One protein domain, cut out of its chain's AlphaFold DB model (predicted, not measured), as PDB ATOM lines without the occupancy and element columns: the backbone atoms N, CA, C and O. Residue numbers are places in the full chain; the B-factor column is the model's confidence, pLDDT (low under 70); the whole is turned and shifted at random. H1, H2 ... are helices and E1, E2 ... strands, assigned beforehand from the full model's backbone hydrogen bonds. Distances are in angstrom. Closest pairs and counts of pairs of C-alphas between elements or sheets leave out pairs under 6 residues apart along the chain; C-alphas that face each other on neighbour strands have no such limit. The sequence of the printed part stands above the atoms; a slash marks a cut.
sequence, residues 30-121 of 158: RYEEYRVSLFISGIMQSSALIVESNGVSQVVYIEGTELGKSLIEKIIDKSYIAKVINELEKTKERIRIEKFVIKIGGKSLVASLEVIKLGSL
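This is residues 30 to 121 of the 158 residues of an uncharacterized protein of Thermoprotei archaeon (UniProt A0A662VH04). A twisted sheet of five long strands curls like a half-open trough round two helices, H1 and H2, which lie in its hollow. H2 crosses the hollow from the edge strand E3 to the other edge strand E4, while H1 packs mainly on E2. The printed part has 92 residues, with five named strands and two named helices in the order E1, E2, E3, H1, H2, E4, E5; the sheet is antiparallel throughout, in the order E3, E2, E1, E5, E4, and the class is mixed, helices and strands. The whole is compact, with a radius of gyration of the C-alphas of 12.9 A, yet elongated in outline, spanning 43 by 23 by 21 A.

The longest strand is E5, residues 107 to 121, 42.1 A from first to last C-alpha; it ends at C-alpha 121 (77.531, -3.434, -21.187). E1, residues 30 to 40, spans 32.3 A and begins at C-alpha 30 (83.224, -2.649, -19.399). E2, residues 43 to 53, spans 30.2 A and bends by 50 degrees at residue 46. E3 is residues 56 to 64, 24.2 A, and E4 is residues 94 to 104, 28.4 A. H1 is residues 66 to 75, 14.4 A, and H2 is residues 78 to 91, 20.4 A, beginning at C-alpha 78 (90.622, -17.385, -11.815).

E1, E2 and E3 form a meander, each strand the antiparallel neighbour of the one before. Between E1 and E5, N 37 and O 114 are 2.7 A apart, within hydrogen-bond range. Between E2 and E1, N 34 and O 50 are 2.8 A apart; between E3 and E2, N 49 and O 61 are 2.8 A apart. E4 and E5 form a hairpin, with N 100 and O 111 2.7 A apart. E3 and E4 are apart. H1 and H2 are on the same face of the sheet, an arrangement of two layers, helices over one face. The closest C-alphas of H1 and E2 are those of Gly 68 and Ser 46, 5.0 A. Those of H2 and E3 are Ala 82 and Ser 57, 6.5 A; those of H2 and E4 are Leu 88 and Ile 95, 6.2 A. H1 and H2 meet only through their link. Every O i to N i+4 pair is within hydrogen-bond range in H1, and 9 of 10 in H2.

The C-alphas of Gly 106 and Leu 121, the two farthest apart, are 44.1 A apart. The printed part has no cut, and its six links are tight. Mean pLDDT of the printed part is 79.2; residues 77 to 79, 81 to 82, 89 to 93, 98 to 100 and 104 to 107 are under 70.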
ATOM      1  N   ARG A  30      83.731  -1.568 -18.556       77.81
ATOM      2  CA  ARG A  30      83.224  -2.649 -19.399       77.81
ATOM      3  C   ARG A  30      82.808  -3.813 -18.518       77.81
ATOM      4  O   ARG A  30      83.600  -4.289 -17.708       77.81
ATOM      5  N   TYR A  31      81.565  -4.230 -18.697       82.56
ATOM      6  CA  TYR A  31      80.981  -5.415 -18.098       82.56
ATOM      7  C   TYR A  31      80.700  -6.403 -19.209       82.56
ATOM      8  O   TYR A  31      80.038  -6.060 -20.188       82.56
ATOM      9  N   GLU A  32      81.188  -7.620 -19.064       86.75
ATOM     10  CA  GLU A  32      80.951  -8.674 -20.037       86.75
ATOM     11  C   GLU A  32      80.408  -9.911 -19.343       86.75
ATOM     12  O   GLU A  32      80.889 -10.309 -18.284       86.75
ATOM     13  N   GLU A  33      79.378 -10.504 -19.935       88.69
ATOM     14  CA  GLU A  33      78.698 -11.663 -19.379       88.69
ATOM     15  C   GLU A  33      79.003 -12.897 -20.215       88.69
ATOM     16  O   GLU A  33      78.837 -12.905 -21.439       88.69
ATOM     17  N   TYR A  34      79.404 -13.966 -19.536       86.94
ATOM     18  CA  TYR A  34      79.776 -15.233 -20.137       86.94
ATOM     19  C   TYR A  34      79.016 -16.379 -19.479       86.94
ATOM     20  O   TYR A  34      78.965 -16.492 -18.256       86.94
ATOM     21  N   ARG A  35      78.461 -17.278 -20.291       88.00
ATOM     22  CA  ARG A  35      77.953 -18.573 -19.832       88.00
ATOM     23  C   ARG A  35      79.006 -19.635 -20.076       88.00
ATOM     24  O   ARG A  35      79.434 -19.802 -21.214       88.00
ATOM     25  N   VAL A  36      79.364 -20.378 -19.037       87.56
ATOM     26  CA  VAL A  36      80.259 -21.533 -19.112       87.56
ATOM     27  C   VAL A  36      79.496 -22.812 -18.791       87.56
ATOM     28  O   VAL A  36      79.147 -23.051 -17.643       87.56
ATOM     29  N   SER A  37      79.280 -23.666 -19.782       88.75
ATOM     30  CA  SER A  37      78.589 -24.946 -19.637       88.75
ATOM     31  C   SER A  37      79.589 -26.102 -19.575       88.75
ATOM     32  O   SER A  37      80.400 -26.292 -20.483       88.75
ATOM     33  N   LEU A  38      79.510 -26.912 -18.520       87.62
ATOM     34  CA  LEU A  38      80.265 -28.152 -18.362       87.62
ATOM     35  C   LEU A  38      79.457 -29.332 -18.894       87.62
ATOM     36  O   LEU A  38      78.376 -29.648 -18.396       87.62
ATOM     37  N   PHE A  39      80.043 -30.042 -19.849       86.69
ATOM     38  CA  PHE A  39      79.513 -31.288 -20.381       86.69
ATOM     39  C   PHE A  39      80.407 -32.447 -19.963       86.69
ATOM     40  O   PHE A  39      81.619 -32.359 -20.123       86.69
ATOM     41  N   ILE A  40      79.830 -33.554 -19.507       85.56
ATOM     42  CA  ILE A  40      80.542 -34.817 -19.274       85.56
ATOM     43  C   ILE A  40      79.947 -35.862 -20.204       85.56
ATOM     44  O   ILE A  40      78.733 -36.060 -20.218       85.56
ATOM     45  N   SER A  41      80.792 -36.503 -21.012       82.50
ATOM     46  CA  SER A  41      80.360 -37.479 -22.024       82.50
ATOM     47  C   SER A  41      79.267 -36.938 -22.964       82.50
ATOM     48  O   SER A  41      78.399 -37.678 -23.409       82.50
ATOM     49  N   GLY A  42      79.294 -35.631 -23.249       80.94
ATOM     50  CA  GLY A  42      78.305 -34.950 -24.094       80.94
ATOM     51  C   GLY A  42      77.015 -34.519 -23.383       80.94
ATOM     52  O   GLY A  42      76.208 -33.828 -23.995       80.94
ATOM     53  N   ILE A  43      76.834 -34.856 -22.104       84.50
ATOM     54  CA  ILE A  43      75.663 -34.469 -21.305       84.50
ATOM     55  C   ILE A  43      76.012 -33.235 -20.475       84.50
ATOM     56  O   ILE A  43      77.011 -33.247 -19.755       84.50
ATOM     57  N   MET A  44      75.191 -32.183 -20.551       87.38
ATOM     58  CA  MET A  44      75.364 -30.993 -19.717       87.38
ATOM     59  C   MET A  44      75.164 -31.366 -18.246       87.38
ATOM     60  O   MET A  44      74.111 -31.873 -17.865       87.38
ATOM     61  N   GLN A  45      76.184 -31.134 -17.428       89.12
ATOM     62  CA  GLN A  45      76.152 -31.396 -15.989       89.12
ATOM     63  C   GLN A  45      75.870 -30.129 -15.201       89.12
ATOM     64  O   GLN A  45      75.156 -30.162 -14.199       89.12
ATOM     65  N   SER A  46      76.465 -29.014 -15.619       90.12
ATOM     66  CA  SER A  46      76.338 -27.729 -14.938       90.12
ATOM     67  C   SER A  46      76.632 -26.571 -15.879       90.12
ATOM     68  O   SER A  46      77.232 -26.760 -16.936       90.12
ATOM     69  N   SER A  47      76.209 -25.381 -15.480       89.62
ATOM     70  CA  SER A  47      76.422 -24.121 -16.179       89.62
ATOM     71  C   SER A  47      76.772 -23.047 -15.153       89.62
ATOM     72  O   SER A  47      76.234 -23.048 -14.049       89.62
ATOM     73  N   ALA A  48      77.689 -22.152 -15.491       89.19
ATOM     74  CA  ALA A  48      78.102 -21.036 -14.659       89.19
ATOM     75  C   ALA A  48      77.934 -19.718 -15.409       89.19
ATOM     76  O   ALA A  48      78.258 -19.622 -16.593       89.19
ATOM     77  N   LEU A  49      77.457 -18.697 -14.705       89.19
ATOM     78  CA  LEU A  49      77.481 -17.318 -15.163       89.19
ATOM     79  C   LEU A  49      78.742 -16.650 -14.622       89.19
ATOM     80  O   LEU A  49      78.948 -16.578 -13.407       89.19
ATOM     81  N   ILE A  50      79.567 -16.157 -15.533       87.00
ATOM     82  CA  ILE A  50      80.776 -15.403 -15.236       87.00
ATOM     83  C   ILE A  50      80.562 -13.976 -15.705       87.00
ATOM     84  O   ILE A  50      80.133 -13.745 -16.834       87.00
ATOM     85  N   VAL A  51      80.889 -13.031 -14.836       87.25
ATOM     86  CA  VAL A  51      80.914 -11.613 -15.169       87.25
ATOM     87  C   VAL A  51      82.356 -11.149 -15.132       87.25
ATOM     88  O   VAL A  51      83.063 -11.372 -14.148       87.25
ATOM     89  N   GLU A  52      82.790 -10.510 -16.207       84.50
ATOM     90  CA  GLU A  52      84.066  -9.820 -16.265       84.50
ATOM     91  C   GLU A  52      83.854  -8.320 -16.129       84.50
ATOM     92  O   GLU A  52      83.056  -7.722 -16.849       84.50
ATOM     93  N   SER A  53      84.578  -7.719 -15.189       82.88
ATOM     94  CA  SER A  53      84.614  -6.275 -14.997       82.88
ATOM     95  C   SER A  53      86.061  -5.824 -14.879       82.88
ATOM     96  O   SER A  53      86.783  -6.269 -13.988       82.88
ATOM     97  N   ASN A  54      86.498  -4.951 -15.791       75.25
ATOM     98  CA  ASN A  54      87.854  -4.385 -15.804       75.25
ATOM     99  C   ASN A  54      88.986  -5.433 -15.677       75.25
ATOM    100  O   ASN A  54      89.941  -5.235 -14.924       75.25
ATOM    101  N   GLY A  55      88.875  -6.560 -16.386       74.81
ATOM    102  CA  GLY A  55      89.878  -7.632 -16.356       74.81
ATOM    103  C   GLY A  55      89.830  -8.522 -15.109       74.81
ATOM    104  O   GLY A  55      90.704  -9.368 -14.918       74.81
ATOM    105  N   VAL A  56      88.827  -8.346 -14.245       80.06
ATOM    106  CA  VAL A  56      88.539  -9.251 -13.131       80.06
ATOM    107  C   VAL A  56      87.318 -10.087 -13.491       80.06
ATOM    108  O   VAL A  56      86.201  -9.574 -13.552       80.06
ATOM    109  N   SER A  57      87.526 -11.383 -13.705       81.62
ATOM    110  CA  SER A  57      86.445 -12.340 -13.948       81.62
ATOM    111  C   SER A  57      85.966 -12.948 -12.622       81.62
ATOM    112  O   SER A  57      86.765 -13.450 -11.822       81.62
ATOM    113  N   GLN A  58      84.656 -12.919 -12.382       83.19
ATOM    114  CA  GLN A  58      84.017 -13.472 -11.190       83.19
ATOM    115  C   GLN A  58      82.880 -14.418 -11.575       83.19
ATOM    116  O   GLN A  58      82.050 -14.104 -12.425       83.19
ATOM    117  N   VAL A  59      82.814 -15.570 -10.907       84.75
ATOM    118  CA  VAL A  59      81.669 -16.480 -11.004       84.75
ATOM    119  C   VAL A  59      80.538 -15.925 -10.141       84.75
ATOM    120  O   VAL A  59      80.706 -15.748  -8.936       84.75
ATOM    121  N   VAL A  60      79.401 -15.623 -10.763       86.44
ATOM    122  CA  VAL A  60      78.228 -15.035 -10.097       86.44
ATOM    123  C   VAL A  60      77.230 -16.109  -9.688       86.44
ATOM    124  O   VAL A  60      76.613 -16.023  -8.630       86.44
ATOM    125  N   TYR A  61      77.068 -17.127 -10.528       87.19
ATOM    126  CA  TYR A  61      76.064 -18.162 -10.330       87.19
ATOM    127  C   TYR A  61      76.516 -19.473 -10.964       87.19
ATOM    128  O   TYR A  61      77.130 -19.454 -12.029       87.19
ATOM    129  N   ILE A  62      76.198 -20.601 -10.326       89.62
ATOM    130  CA  ILE A  62      76.415 -21.941 -10.876       89.62
ATOM    131  C   ILE A  62      75.145 -22.773 -10.677       89.62
ATOM    132  O   ILE A  62      74.663 -22.945  -9.556       89.62
ATOM    133  N   GLU A  63      74.634 -23.339 -11.764       90.50
ATOM    134  CA  GLU A  63      73.500 -24.261 -11.788       90.50
ATOM    135  C   GLU A  63      73.909 -25.654 -12.257       90.50
ATOM    136  O   GLU A  63      74.844 -25.811 -13.038       90.50
ATOM    137  N   GLY A  64      73.172 -26.675 -11.817       90.38
ATOM    138  CA  GLY A  64      73.352 -28.057 -12.260       90.38
ATOM    139  C   GLY A  64      73.542 -29.050 -11.119       90.38
ATOM    140  O   GLY A  64      73.131 -28.803  -9.984       90.38
ATOM    141  N   THR A  65      74.138 -30.197 -11.438       88.94
ATOM    142  CA  THR A  65      74.402 -31.274 -10.476       88.94
ATOM    143  C   THR A  65      75.473 -30.864  -9.463       88.94
ATOM    144  O   THR A  65      76.414 -30.158  -9.807       88.94
ATOM    145  N   GLU A  66      75.385 -31.343  -8.220       86.88
ATOM    146  CA  GLU A  66      76.392 -31.053  -7.177       86.88
ATOM    147  C   GLU A  66      77.818 -31.420  -7.615       86.88
ATOM    148  O   GLU A  66      78.778 -30.681  -7.398       86.88
ATOM    149  N   LEU A  67      77.946 -32.542  -8.325       83.00
ATOM    150  CA  LEU A  67      79.215 -32.992  -8.881       83.00
ATOM    151  C   LEU A  67      79.696 -32.048  -9.994       83.00
ATOM    152  O   LEU A  67      80.869 -31.680 -10.017       83.00
ATOM    153  N   GLY A  68      78.806 -31.612 -10.888       84.44
ATOM    154  CA  GLY A  68      79.146 -30.661 -11.943       84.44
ATOM    155  C   GLY A  68      79.510 -29.273 -11.408       84.44
ATOM    156  O   GLY A  68      80.479 -28.699 -11.897       84.44
ATOM    157  N   LYS A  69      78.833 -28.778 -10.362       86.44
ATOM    158  CA  LYS A  69      79.176 -27.519  -9.679       86.44
ATOM    159  C   LYS A  69      80.590 -27.566  -9.109       86.44
ATOM    160  O   LYS A  69      81.405 -26.707  -9.434       86.44
ATOM    161  N   SER A  70      80.911 -28.616  -8.349       83.62
ATOM    162  CA  SER A  70      82.250 -28.790  -7.773       83.62
ATOM    163  C   SER A  70      83.339 -28.908  -8.846       83.62
ATOM    164  O   SER A  70      84.452 -28.412  -8.674       83.62
ATOM    165  N   LEU A  71      83.036 -29.563  -9.972       80.81
ATOM    166  CA  LEU A  71      83.966 -29.647 -11.097       80.81
ATOM    167  C   LEU A  71      84.143 -28.309 -11.804       80.81
ATOM    168  O   LEU A  71      85.273 -27.963 -12.135       80.81
ATOM    169  N   ILE A  72      83.059 -27.565 -12.018       82.56
ATOM    170  CA  ILE A  72      83.113 -26.207 -12.550       82.56
ATOM    171  C   ILE A  72      84.020 -25.365 -11.660       82.56
ATOM    172  O   ILE A  72      85.013 -24.877 -12.170       82.56
ATOM    173  N   GLU A  73      83.785 -25.283 -10.352       81.62
ATOM    174  CA  GLU A  73      84.627 -24.493  -9.436       81.62
ATOM    175  C   GLU A  73      86.110 -24.893  -9.474       81.62
ATOM    176  O   GLU A  73      86.984 -24.036  -9.380       81.62
ATOM    177  N   LYS A  74      86.412 -26.185  -9.654       77.75
ATOM    178  CA  LYS A  74      87.795 -26.674  -9.769       77.75
ATOM    179  C   LYS A  74      88.463 -26.347 -11.103       77.75
ATOM    180  O   LYS A  74      89.678 -26.186 -11.136       77.75
ATOM    181  N   ILE A  75      87.713 -26.338 -12.204       74.50
ATOM    182  CA  ILE A  75      88.257 -26.061 -13.545       74.50
ATOM    183  C   ILE A  75      88.320 -24.546 -13.790       74.50
ATOM    184  O   ILE A  75      89.257 -24.038 -14.402       74.50
ATOM    185  N   ILE A  76      87.317 -23.832 -13.293       72.06
ATOM    186  CA  ILE A  76      87.123 -22.384 -13.353       72.06
ATOM    187  C   ILE A  76      87.916 -21.752 -12.197       72.06
ATOM    188  O   ILE A  76      87.382 -21.054 -11.343       72.06
ATOM    189  N   ASP A  77      89.224 -22.010 -12.154       68.06
ATOM    190  CA  ASP A  77      90.125 -21.200 -11.336       68.06
ATOM    191  C   ASP A  77      90.355 -19.850 -12.045       68.06
ATOM    192  O   ASP A  77      90.312 -19.774 -13.282       68.06
ATOM    193  N   LYS A  78      90.593 -18.770 -11.290       58.69
ATOM    194  CA  LYS A  78      90.622 -17.385 -11.815       58.69
ATOM    195  C   LYS A  78      91.542 -17.217 -13.031       58.69
ATOM    196  O   LYS A  78      91.233 -16.447 -13.937       58.69
ATOM    197  N   SER A  79      92.655 -17.953 -13.076       62.31
ATOM    198  CA  SER A  79      93.626 -17.898 -14.176       62.31
ATOM    199  C   SER A  79      93.136 -18.571 -15.464       62.31
ATOM    200  O   SER A  79      93.455 -18.110 -16.562       62.31
ATOM    201  N   TYR A  80      92.347 -19.642 -15.349       70.25
ATOM    202  CA  TYR A  80      91.861 -20.407 -16.492       70.25
ATOM    203  C   TYR A  80      90.762 -19.641 -17.231       70.25
ATOM    204  O   TYR A  80      90.812 -19.506 -18.451       70.25
ATOM    205  N   ILE A  81      89.827 -19.052 -16.483       67.75
ATOM    206  CA  ILE A  81      88.748 -18.209 -17.020       67.75
ATOM    207  C   ILE A  81      89.309 -17.042 -17.824       67.75
ATOM    208  O   ILE A  81      88.915 -16.848 -18.968       67.75
ATOM    209  N   ALA A  82      90.255 -16.297 -17.244       65.88
ATOM    210  CA  ALA A  82      90.834 -15.118 -17.879       65.88
ATOM    211  C   ALA A  82      91.526 -15.468 -19.205       65.88
ATOM    212  O   ALA A  82      91.470 -14.707 -20.169       65.88
ATOM    213  N   LYS A  83      92.158 -16.646 -19.288       74.44
ATOM    214  CA  LYS A  83      92.759 -17.131 -20.535       74.44
ATOM    215  C   LYS A  83      91.693 -17.440 -21.589       74.44
ATOM    216  O   LYS A  83      91.842 -17.056 -22.745       74.44
ATOM    217  N   VAL A  84      90.621 -18.109 -21.180       72.81
ATOM    218  CA  VAL A  84      89.514 -18.495 -22.060       72.81
ATOM    219  C   VAL A  84      88.737 -17.284 -22.570       72.81
ATOM    220  O   VAL A  84      88.418 -17.225 -23.756       72.81
ATOM    221  N   ILE A  85      88.476 -16.303 -21.706       71.69
ATOM    222  CA  ILE A  85      87.824 -15.048 -22.089       71.69
ATOM    223  C   ILE A  85      88.703 -14.259 -23.072       71.69
ATOM    224  O   ILE A  85      88.214 -13.835 -24.117       71.69
ATOM    225  N   ASN A  86      90.016 -14.176 -22.831       74.00
ATOM    226  CA  ASN A  86      90.946 -13.555 -23.781       74.00
ATOM    227  C   ASN A  86      90.959 -14.233 -25.162       74.00
ATOM    228  O   ASN A  86      91.161 -13.573 -26.183       74.00
ATOM    229  N   GLU A  87      90.790 -15.555 -25.229       73.38
ATOM    230  CA  GLU A  87      90.648 -16.248 -26.515       73.38
ATOM    231  C   GLU A  87      89.273 -15.989 -27.156       73.38
ATOM    232  O   GLU A  87      89.183 -15.820 -28.377       73.38
ATOM    233  N   LEU A  88      88.208 -15.882 -26.357       74.31
ATOM    234  CA  LEU A  88      86.861 -15.531 -26.826       74.31
ATOM    235  C   LEU A  88      86.795 -14.145 -27.453       74.31
ATOM    236  O   LEU A  88      86.213 -14.011 -28.528       74.31
ATOM    237  N   GLU A  89      87.421 -13.138 -26.843       67.50
ATOM    238  CA  GLU A  89      87.485 -11.789 -27.417       67.50
ATOM    239  C   GLU A  89      88.111 -11.793 -28.820       67.50
ATOM    240  O   GLU A  89      87.675 -11.050 -29.703       67.50
ATOM    241  N   LYS A  90      89.078 -12.687 -29.072       68.88
ATOM    242  CA  LYS A  90      89.699 -12.855 -30.397       68.88
ATOM    243  C   LYS A  90      88.786 -13.551 -31.409       68.88
ATOM    244  O   LYS A  90      88.902 -13.288 -32.604       68.88
ATOM    245  N   THR A  91      87.885 -14.418 -30.945       67.50
ATOM    246  CA  THR A  91      87.086 -15.339 -31.787       67.50
ATOM    247  C   THR A  91      85.596 -14.945 -31.874       67.50
ATOM    248  O   THR A  91      84.795 -15.603 -32.535       67.50
ATOM    249  N   LYS A  92      85.248 -13.815 -31.248       62.75
ATOM    250  CA  LYS A  92      84.006 -13.023 -31.290       62.75
ATOM    251  C   LYS A  92      82.713 -13.611 -30.717       62.75
ATOM    252  O   LYS A  92      81.959 -12.803 -30.185       62.75
ATOM    253  N   GLU A  93      82.413 -14.915 -30.761       68.56
ATOM    254  CA  GLU A  93      81.035 -15.345 -30.393       68.56
ATOM    255  C   GLU A  93      80.887 -16.627 -29.548       68.56
ATOM    256  O   GLU A  93      80.006 -16.681 -28.688       68.56
ATOM    257  N   ARG A  94      81.732 -17.655 -29.703       72.69
ATOM    258  CA  ARG A  94      81.645 -18.894 -28.897       72.69
ATOM    259  C   ARG A  94      82.944 -19.676 -28.967       72.69
ATOM    260  O   ARG A  94      83.508 -19.831 -30.046       72.69
ATOM    261  N   ILE A  95      83.370 -20.234 -27.838       75.94
ATOM    262  CA  ILE A  95      84.489 -21.172 -27.789       75.94
ATOM    263  C   ILE A  95      84.023 -22.444 -27.106       75.94
ATOM    264  O   ILE A  95      83.460 -22.429 -26.013       75.94
ATOM    265  N   ARG A  96      84.296 -23.572 -27.754       71.12
ATOM    266  CA  ARG A  96      84.213 -24.877 -27.117       71.12
ATOM    267  C   ARG A  96      85.626 -25.347 -26.838       71.12
ATOM    268  O   ARG A  96      86.402 -25.541 -27.767       71.12
ATOM    269  N   ILE A  97      85.948 -25.522 -25.565       70.00
ATOM    270  CA  ILE A  97      87.254 -26.016 -25.153       70.00
ATOM    271  C   ILE A  97      87.169 -27.523 -25.012       70.00
ATOM    272  O   ILE A  97      86.330 -28.070 -24.281       70.00
ATOM    273  N   GLU A  98      88.024 -28.195 -25.770       66.56
ATOM    274  CA  GLU A  98      87.966 -29.635 -25.923       66.56
ATOM    275  C   GLU A  98      88.516 -30.394 -24.708       66.56
ATOM    276  O   GLU A  98      89.600 -30.131 -24.199       66.56
ATOM    277  N   LYS A  99      87.716 -31.387 -24.304       64.50
ATOM    278  CA  LYS A  99      88.054 -32.646 -23.620       64.50
ATOM    279  C   LYS A  99      89.131 -32.583 -22.525       64.50
ATOM    280  O   LYS A  99      90.221 -33.128 -22.668       64.50
ATOM    281  N   PHE A 100      88.751 -32.075 -21.358       69.62
ATOM    282  CA  PHE A 100      89.419 -32.370 -20.090       69.62
ATOM    283  C   PHE A 100      89.213 -33.841 -19.723       69.62
ATOM    284  O   PHE A 100      88.102 -34.364 -19.817       69.62
ATOM    285  N   VAL A 101      90.267 -34.506 -19.256       70.44
ATOM    286  CA  VAL A 101      90.146 -35.826 -18.633       70.44
ATOM    287  C   VAL A 101      90.082 -35.637 -17.124       70.44
ATOM    288  O   VAL A 101      91.072 -35.277 -16.490       70.44
ATOM    289  N   ILE A 102      88.915 -35.890 -16.545       71.31
ATOM    290  CA  ILE A 102      88.668 -35.776 -15.108       71.31
ATOM    291  C   ILE A 102      88.741 -37.178 -14.502       71.31
ATOM    292  O   ILE A 102      87.963 -38.058 -14.867       71.31
ATOM    293  N   LYS A 103      89.670 -37.403 -13.568       73.31
ATOM    294  CA  LYS A 103      89.766 -38.670 -12.829       73.31
ATOM    295  C   LYS A 103      88.925 -38.597 -11.556       73.31
ATOM    296  O   LYS A 103      89.241 -37.820 -10.660       73.31
ATOM    297  N   ILE A 104      87.888 -39.428 -11.457       67.81
ATOM    298  CA  ILE A 104      87.050 -39.562 -10.255       67.81
ATOM    299  C   ILE A 104      86.997 -41.038  -9.868       67.81
ATOM    300  O   ILE A 104      86.552 -41.869 -10.658       67.81
ATOM    301  N   GLY A 105      87.478 -41.377  -8.667       64.06
ATOM    302  CA  GLY A 105      87.398 -42.745  -8.132       64.06
ATOM    303  C   GLY A 105      87.988 -43.820  -9.058       64.06
ATOM    304  O   GLY A 105      87.398 -44.882  -9.215       64.06
ATOM    305  N   GLY A 106      89.099 -43.524  -9.741       67.38
ATOM    306  CA  GLY A 106      89.758 -44.452 -10.671       67.38
ATOM    307  C   GLY A 106      89.160 -44.519 -12.085       67.38
ATOM    308  O   GLY A 106      89.746 -45.167 -12.948       67.38
ATOM    309  N   LYS A 107      88.050 -43.821 -12.365       69.81
ATOM    310  CA  LYS A 107      87.475 -43.695 -13.715       69.81
ATOM    311  C   LYS A 107      87.877 -42.366 -14.355       69.81
ATOM    312  O   LYS A 107      87.787 -41.314 -13.723       69.81
ATOM    313  N   SER A 108      88.297 -42.422 -15.616       75.94
ATOM    314  CA  SER A 108      88.571 -41.245 -16.446       75.94
ATOM    315  C   SER A 108      87.295 -40.827 -17.174       75.94
ATOM    316  O   SER A 108      86.769 -41.583 -17.990       75.94
ATOM    317  N   LEU A 109      86.798 -39.628 -16.881       73.75
ATOM    318  CA  LEU A 109      85.657 -39.012 -17.549       73.75
ATOM    319  C   LEU A 109      86.151 -37.953 -18.528       73.75
ATOM    320  O   LEU A 109      87.020 -37.151 -18.198       73.75
ATOM    321  N   VAL A 110      85.574 -37.938 -19.724       81.38
ATOM    322  CA  VAL A 110      85.839 -36.898 -20.718       81.38
ATOM    323  C   VAL A 110      84.833 -35.774 -20.507       81.38
ATOM    324  O   VAL A 110      83.627 -35.987 -20.648       81.38
ATOM    325  N   ALA A 111      85.327 -34.585 -20.187       80.81
ATOM    326  CA  ALA A 111      84.520 -33.394 -19.993       80.81
ATOM    327  C   ALA A 111      84.867 -32.320 -21.023       80.81
ATOM    328  O   ALA A 111      86.028 -32.143 -21.350       80.81
ATOM    329  N   SER A 112      83.896 -31.574 -21.534       83.75
ATOM    330  CA  SER A 112      84.146 -30.406 -22.385       83.75
ATOM    331  C   SER A 112      83.511 -29.175 -21.767       83.75
ATOM    332  O   SER A 112      82.414 -29.277 -21.216       83.75
ATOM    333  N   LEU A 113      84.169 -28.031 -21.909       84.00
ATOM    334  CA  LEU A 113      83.601 -26.744 -21.532       84.00
ATOM    335  C   LEU A 113      83.146 -26.017 -22.784       84.00
ATOM    336  O   LEU A 113      83.820 -26.008 -23.812       84.00
ATOM    337  N   GLU A 114      81.997 -25.393 -22.678       86.56
ATOM    338  CA  GLU A 114      81.494 -24.468 -23.668       86.56
ATOM    339  C   GLU A 114      81.381 -23.108 -23.024       86.56
ATOM    340  O   GLU A 114      80.764 -22.984 -21.973       86.56
ATOM    341  N   VAL A 115      81.963 -22.099 -23.655       86.25
ATOM    342  CA  VAL A 115      81.892 -20.728 -23.182       86.25
ATOM    343  C   VAL A 115      81.270 -19.855 -24.261       86.25
ATOM    344  O   VAL A 115      81.691 -19.869 -25.421       86.25
ATOM    345  N   ILE A 116      80.233 -19.122 -23.875       87.81
ATOM    346  CA  ILE A 116      79.420 -18.282 -24.753       87.81
ATOM    347  C   ILE A 116      79.385 -16.879 -24.159       87.81
ATOM    348  O   ILE A 116      79.063 -16.728 -22.981       87.81
ATOM    349  N   LYS A 117      79.671 -15.857 -24.971       87.44
ATOM    350  CA  LYS A 117      79.437 -14.463 -24.582       87.44
ATOM    351  C   LYS A 117      77.941 -14.175 -24.689       87.44
ATOM    352  O   LYS A 117      77.363 -14.306 -25.764       87.44
ATOM    353  N   LEU A 118      77.313 -13.837 -23.569       86.00
ATOM    354  CA  LEU A 118      75.888 -13.507 -23.506       86.00
ATOM    355  C   LEU A 118      75.639 -12.040 -23.853       86.00
ATOM    356  O   LEU A 118      74.648 -11.718 -24.504       86.00
ATOM    357  N   GLY A 119      76.543 -11.156 -23.434       84.31
ATOM    358  CA  GLY A 119      76.386  -9.728 -23.647       84.31
ATOM    359  C   GLY A 119      77.579  -8.918 -23.163       84.31
ATOM    360  O   GLY A 119      78.499  -9.428 -22.522       84.31
ATOM    361  N   SER A 120      77.550  -7.633 -23.493       83.94
ATOM    362  CA  SER A 120      78.499  -6.645 -22.992       83.94
ATOM    363  C   SER A 120      77.780  -5.332 -22.732       83.94
ATOM    364  O   SER A 120      77.046  -4.847 -23.595       83.94
ATOM    365  N   LEU A 121      78.036  -4.735 -21.577       83.06
ATOM    366  CA  LEU A 121      77.531  -3.434 -21.187       83.06
ATOM    367  C   LEU A 121      78.712  -2.510 -20.907       83.06
ATOM    368  O   LEU A 121      79.602  -2.825 -20.124       83.06
TER     369      LEU A 121